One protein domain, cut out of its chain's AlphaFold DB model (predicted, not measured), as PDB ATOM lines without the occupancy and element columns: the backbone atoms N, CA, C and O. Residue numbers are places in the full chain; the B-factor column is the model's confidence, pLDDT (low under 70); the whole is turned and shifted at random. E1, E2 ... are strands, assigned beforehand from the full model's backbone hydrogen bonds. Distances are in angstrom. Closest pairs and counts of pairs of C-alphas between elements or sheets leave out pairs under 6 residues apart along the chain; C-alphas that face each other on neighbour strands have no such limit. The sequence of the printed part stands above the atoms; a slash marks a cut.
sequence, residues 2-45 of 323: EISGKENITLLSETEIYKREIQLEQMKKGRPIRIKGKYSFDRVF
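AT A GLANCE: This is residues 2 to 45 of the 323 residues of a protein of Streblomastix strix (UniProt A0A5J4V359). The domain is one narrow, strongly twisted sheet of three long strands that run back and forth side by side, E2 in the middle between E1 and E3, with no helix over either face. E3 turns sharply near its end, bending by 123 degrees at residue 41, and the short piece after the bend is still paired with the beginning of E2. Residues 2 to 5 lie at one end of the long axis, and the link from E1 to E2 lies at the other. The printed part has 44 residues, with no named helix and three named strands, E1, E2 and E3 along the chain; the sheet's order is E1 - E2 - E3, antiparallel throughout, and the class is all strand. The whole is loose, with a radius of gyration of the C-alphas of 12.2 A, and a rod in outline, spanning 40 by 16 by 13 A.

HOW THE PARTS SIT: E1, residues 6 to 12, and E2, residues 19 to 28, are antiparallel neighbours and form a hairpin, with 157 degrees between their directions. The C-alphas of Glu 7 and Gln 26 face each other at 4.4 A, as do those of Leu 11 and Ile 22. N 8 and O 25 are within hydrogen-bond range at 2.8 A, and so are N 27 and O 6 at 2.7 A. E2 and E3, residues 31 to 44, form the second hairpin, antiparallel at 163 degrees. Here the C-alphas of Met 27 and Pro 32 face each other at 4.3 A, and those of Glu 21 and Ser 40 at 4.4 A. N 24 and O 37 are 2.8 A apart, within hydrogen-bond range. Beyond the bend at residue 41, N 44 and O 19 are within this range at 2.8 A. The three strands make a meander, each strand the antiparallel neighbour of the one before. E1 and E3 are the edge strands, and E2 is the inner strand.

IN THESE COORDINATES: E1 runs from C-alpha 6 at (-6.315, 38.160, -38.680) to C-alpha 12, 18.5 A away. E2 begins with C-alpha 19 at (6.548, 29.833, -20.194) and measures 25.4 A from first to last C-alpha. E3, the longest strand with 14 residues, measures 23.2 A and ends with C-alpha 44 at (2.043, 27.905, -19.560).

THE WHOLE: The C-alphas of Glu 2 and Ile 17, the two farthest apart, are 40.8 A from each other. The printed part has no cut. The link from E1 to E2, six residues, is short, and that from E2 to E3, two residues, is tight. The mean pLDDT of the printed part is 72.1, and the model's confidence is low, under 70, at residues 2 to 6 and 11 to 19.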
ATOM      1  N   GLU A   2     -10.852  44.252 -49.117       30.12
ATOM      2  CA  GLU A   2     -11.119  43.912 -47.717       30.12
ATOM      3  C   GLU A   2      -9.790  43.797 -46.975       30.12
ATOM      4  O   GLU A   2      -8.960  42.932 -47.250       30.12
ATOM      5  N   ILE A   3      -9.568  44.714 -46.041       39.69
ATOM      6  CA  ILE A   3      -8.493  44.613 -45.066       39.69
ATOM      7  C   ILE A   3      -9.082  43.877 -43.858       39.69
ATOM      8  O   ILE A   3      -9.458  44.516 -42.880       39.69
ATOM      9  N   SER A   4      -9.191  42.546 -43.914       46.88
ATOM     10  CA  SER A   4      -9.493  41.769 -42.707       46.88
ATOM     11  C   SER A   4      -8.189  41.518 -41.938       46.88
ATOM     12  O   SER A   4      -7.253  40.870 -42.415       46.88
ATOM     13  N   GLY A   5      -8.062  42.133 -40.760       58.31
ATOM     14  CA  GLY A   5      -7.004  41.784 -39.809       58.31
ATOM     15  C   GLY A   5      -7.256  40.372 -39.280       58.31
ATOM     16  O   GLY A   5      -8.389  40.052 -38.940       58.31
ATOM     17  N   LYS A   6      -6.224  39.525 -39.227       65.44
ATOM     18  CA  LYS A   6      -6.315  38.160 -38.680       65.44
ATOM     19  C   LYS A   6      -5.874  38.183 -37.221       65.44
ATOM     20  O   LYS A   6      -4.826  38.738 -36.937       65.44
ATOM     21  N   GLU A   7      -6.623  37.592 -36.307       76.44
ATOM     22  CA  GLU A   7      -6.248  37.505 -34.886       76.44
ATOM     23  C   GLU A   7      -5.449  36.223 -34.621       76.44
ATOM     24  O   GLU A   7      -5.668  35.221 -35.300       76.44
ATOM     25  N   ASN A   8      -4.490  36.276 -33.694       75.50
ATOM     26  CA  ASN A   8      -3.566  35.199 -33.334       75.50
ATOM     27  C   ASN A   8      -3.324  35.154 -31.819       75.50
ATOM     28  O   ASN A   8      -3.479  36.153 -31.114       75.50
ATOM     29  N   ILE A   9      -2.887  33.987 -31.349       73.44
ATOM     30  CA  ILE A   9      -2.419  33.746 -29.985       73.44
ATOM     31  C   ILE A   9      -0.918  33.452 -30.060       73.44
ATOM     32  O   ILE A   9      -0.503  32.583 -30.824       73.44
ATOM     33  N   THR A  10      -0.121  34.173 -29.279       73.69
ATOM     34  CA  THR A  10       1.340  34.062 -29.243       73.69
ATOM     35  C   THR A  10       1.776  33.800 -27.801       73.69
ATOM     36  O   THR A  10       1.490  34.589 -26.902       73.69
ATOM     37  N   LEU A  11       2.478  32.695 -27.554       65.44
ATOM     38  CA  LEU A  11       3.080  32.418 -26.246       65.44
ATOM     39  C   LEU A  11       4.352  33.261 -26.097       65.44
ATOM     40  O   LEU A  11       5.269  33.113 -26.905       65.44
ATOM     41  N   LEU A  12       4.419  34.133 -25.088       58.28
ATOM     42  CA  LEU A  12       5.561  35.025 -24.879       58.28
ATOM     43  C   LEU A  12       6.398  34.549 -23.701       58.28
ATOM     44  O   LEU A  12       5.956  34.606 -22.562       58.28
ATOM     45  N   SER A  13       7.596  34.048 -23.981       54.09
ATOM     46  CA  SER A  13       8.763  33.951 -23.083       54.09
ATOM     47  C   SER A  13       9.726  32.915 -23.655       54.09
ATOM     48  O   SER A  13       9.311  31.821 -24.035       54.09
ATOM     49  N   GLU A  14      11.009  33.262 -23.700       51.44
ATOM     50  CA  GLU A  14      12.113  32.340 -23.956       51.44
ATOM     51  C   GLU A  14      13.262  32.709 -23.020       51.44
ATOM     52  O   GLU A  14      13.749  33.832 -23.094       51.44
ATOM     53  N   THR A  15      13.614  31.765 -22.139       42.41
ATOM     54  CA  THR A  15      14.960  31.473 -21.587       42.41
ATOM     55  C   THR A  15      14.923  30.344 -20.542       42.41
ATOM     56  O   THR A  15      15.977  29.876 -20.130       42.41
ATOM     57  N   GLU A  16      13.753  29.850 -20.133       49.19
ATOM     58  CA  GLU A  16      13.631  28.681 -19.252       49.19
ATOM     59  C   GLU A  16      12.709  27.633 -19.878       49.19
ATOM     60  O   GLU A  16      11.935  27.943 -20.784       49.19
ATOM     61  N   ILE A  17      12.781  26.400 -19.370       52.00
ATOM     62  CA  ILE A  17      12.000  25.213 -19.780       52.00
ATOM     63  C   ILE A  17      10.476  25.494 -19.782       52.00
ATOM     64  O   ILE A  17       9.691  24.737 -20.346       52.00
ATOM     65  N   TYR A  18      10.039  26.619 -19.207       57.47
ATOM     66  CA  TYR A  18       8.651  26.918 -18.911       57.47
ATOM     67  C   TYR A  18       8.269  28.358 -19.231       57.47
ATOM     68  O   TYR A  18       8.957  29.308 -18.853       57.47
ATOM     69  N   LYS A  19       7.116  28.521 -19.884       66.75
ATOM     70  CA  LYS A  19       6.548  29.833 -20.194       66.75
ATOM     71  C   LYS A  19       5.643  30.294 -19.054       66.75
ATOM     72  O   LYS A  19       4.984  29.480 -18.408       66.75
ATOM     73  N   ARG A  20       5.597  31.606 -18.811       78.12
ATOM     74  CA  ARG A  20       4.677  32.224 -17.829       78.12
ATOM     75  C   ARG A  20       3.672  33.174 -18.447       78.12
ATOM     76  O   ARG A  20       2.631  33.414 -17.845       78.12
ATOM     77  N   GLU A  21       3.963  33.708 -19.630       83.25
ATOM     78  CA  GLU A  21       3.103  34.692 -20.274       83.25
ATOM     79  C   GLU A  21       2.537  34.192 -21.606       83.25
ATOM     80  O   GLU A  21       3.171  33.473 -22.383       83.25
ATOM     81  N   ILE A  22       1.315  34.628 -21.887       85.56
ATOM     82  CA  ILE A  22       0.629  34.435 -23.160       85.56
ATOM     83  C   ILE A  22       0.037  35.761 -23.617       85.56
ATOM     84  O   ILE A  22      -0.490  36.542 -22.821       85.56
ATOM     85  N   GLN A  23       0.136  36.021 -24.914       85.75
ATOM     86  CA  GLN A  23      -0.313  37.249 -25.539       85.75
ATOM     87  C   GLN A  23      -1.298  36.962 -26.666       85.75
ATOM     88  O   GLN A  23      -1.127  36.054 -27.473       85.75
ATOM     89  N   LEU A  24      -2.338  37.781 -26.731       85.06
ATOM     90  CA  LEU A  24      -3.285  37.825 -27.831       85.06
ATOM     91  C   LEU A  24      -2.935  38.999 -28.733       85.06
ATOM     92  O   LEU A  24      -2.790  40.131 -28.263       85.06
ATOM     93  N   GLU A  25      -2.828  38.747 -30.032       82.75
ATOM     94  CA  GLU A  25      -2.362  39.728 -31.008       82.75
ATOM     95  C   GLU A  25      -3.284  39.797 -32.223       82.75
ATOM     96  O   GLU A  25      -3.762  38.797 -32.752       82.75
ATOM     97  N   GLN A  26      -3.500  41.009 -32.722       79.25
ATOM     98  CA  GLN A  26      -4.096  41.242 -34.027       79.25
ATOM     99  C   GLN A  26      -2.990  41.396 -35.068       79.25
ATOM    100  O   GLN A  26      -2.125  42.263 -34.950       79.25
ATOM    101  N   MET A  27      -3.064  40.604 -36.129       76.56
ATOM    102  CA  MET A  27      -2.090  40.528 -37.212       76.56
ATOM    103  C   MET A  27      -2.616  41.167 -38.509       76.56
ATOM    104  O   MET A  27      -3.756  40.943 -38.922       76.56
ATOM    105  N   LYS A  28      -1.751  41.882 -39.243       79.00
ATOM    106  CA  LYS A  28      -1.919  42.197 -40.682       79.00
ATOM    107  C   LYS A  28      -0.727  41.637 -41.413       79.00
ATOM    108  O   LYS A  28       0.401  41.942 -41.045       79.00
ATOM    109  N   LYS A  29      -0.972  40.917 -42.510       79.25
ATOM    110  CA  LYS A  29       0.095  40.467 -43.422       79.25
ATOM    111  C   LYS A  29       1.274  39.804 -42.674       79.25
ATOM    112  O   LYS A  29       2.428  40.091 -42.962       79.25
ATOM    113  N   GLY A  30       0.971  38.972 -41.673       72.19
ATOM    114  CA  GLY A  30       1.977  38.248 -40.884       72.19
ATOM    115  C   GLY A  30       2.708  39.061 -39.810       72.19
ATOM    116  O   GLY A  30       3.570  38.504 -39.148       72.19
ATOM    117  N   ARG A  31       2.368  40.340 -39.599       74.19
ATOM    118  CA  ARG A  31       2.957  41.176 -38.542       74.19
ATOM    119  C   ARG A  31       1.923  41.544 -37.474       74.19
ATOM    120  O   ARG A  31       0.799  41.892 -37.860       74.19
ATOM    121  N   PRO A  32       2.283  41.518 -36.178       74.12
ATOM    122  CA  PRO A  32       1.418  42.023 -35.121       74.12
ATOM    123  C   PRO A  32       1.262  43.538 -35.276       74.12
ATOM    124  O   PRO A  32       2.232  44.271 -35.445       74.12
ATOM    125  N   ILE A  33       0.016  44.001 -35.280       82.31
ATOM    126  CA  ILE A  33      -0.352  45.423 -35.362       82.31
ATOM    127  C   ILE A  33      -0.800  45.930 -33.994       82.31
ATOM    128  O   ILE A  33      -0.658  47.110 -33.692       82.31
ATOM    129  N   ARG A  34      -1.429  45.058 -33.198       82.62
ATOM    130  CA  ARG A  34      -2.052  45.439 -31.933       82.62
ATOM    131  C   ARG A  34      -2.067  44.270 -30.963       82.62
ATOM    132  O   ARG A  34      -2.540  43.194 -31.309       82.62
ATOM    133  N   ILE A  35      -1.631  44.520 -29.736       81.56
ATOM    134  CA  ILE A  35      -1.799  43.598 -28.614       81.56
ATOM    135  C   ILE A  35      -3.233  43.746 -28.102       81.56
ATOM    136  O   ILE A  35      -3.684  44.859 -27.822       81.56
ATOM    137  N   LYS A  36      -3.965  42.635 -28.036       83.81
ATOM    138  CA  LYS A  36      -5.349  42.577 -27.553       83.81
ATOM    139  C   LYS A  36      -5.455  42.152 -26.091       83.81
ATOM    140  O   LYS A  36      -6.404  42.554 -25.432       83.81
ATOM    141  N   GLY A  37      -4.480  41.403 -25.587       85.56
ATOM    142  CA  GLY A  37      -4.417  40.996 -24.186       85.56
ATOM    143  C   GLY A  37      -3.073  40.362 -23.864       85.56
ATOM    144  O   GLY A  37      -2.468  39.745 -24.736       85.56
ATOM    145  N   LYS A  38      -2.603  40.531 -22.629       88.44
ATOM    146  CA  LYS A  38      -1.391  39.894 -22.112       88.44
ATOM    147  C   LYS A  38      -1.714  39.302 -20.745       88.44
ATOM    148  O   LYS A  38      -2.203  40.017 -19.871       88.44
ATOM    149  N   TYR A  39      -1.452  38.014 -20.580       87.06
ATOM    150  CA  TYR A  39      -1.797  37.246 -19.390       87.06
ATOM    151  C   TYR A  39      -0.548  36.576 -18.830       87.06
ATOM    152  O   TYR A  39       0.327  36.171 -19.593       87.06
ATOM    153  N   SER A  40      -0.483  36.460 -17.504       85.00
ATOM    154  CA  SER A  40       0.571  35.743 -16.790       85.00
ATOM    155  C   SER A  40      -0.068  34.692 -15.895       85.00
ATOM    156  O   SER A  40      -1.030  34.997 -15.188       85.00
ATOM    157  N   PHE A  41       0.498  33.492 -15.909       86.94
ATOM    158  CA  PHE A  41       0.072  32.348 -15.108       86.94
ATOM    159  C   PHE A  41       1.274  31.732 -14.392       86.94
ATOM    160  O   PHE A  41       2.420  32.038 -14.728       86.94
ATOM    161  N   ASP A  42       1.009  30.858 -13.421       85.44
ATOM    162  CA  ASP A  42       2.055  30.087 -12.738       85.44
ATOM    163  C   ASP A  42       2.849  29.244 -13.745       85.44
ATOM    164  O   ASP A  42       4.083  29.188 -13.701       85.44
ATOM    165  N   ARG A  43       2.126  28.670 -14.717       85.38
ATOM    166  CA  ARG A  43       2.673  27.832 -15.777       85.38
ATOM    167  C   ARG A  43       1.892  27.947 -17.082       85.38
ATOM    168  O   ARG A  43       0.664  27.988 -17.073       85.38
ATOM    169  N   VAL A  44       2.607  27.959 -18.206       86.12
ATOM    170  CA  VAL A  44       2.043  27.905 -19.560       86.12
ATOM    171  C   VAL A  44       2.750  26.814 -20.361       86.12
ATOM    172  O   VAL A  44       3.959  26.885 -20.590       86.12
ATOM    173  N   PHE A  45       1.973  25.828 -20.804       81.62
ATOM    174  CA  PHE A  45       2.430  24.729 -21.654       81.62
ATOM    175  C   PHE A  45       2.176  25.049 -23.128       81.62
ATOM    176  O   PHE A  45       1.205  25.728 -23.471       81.62
TER     177      PHE A  45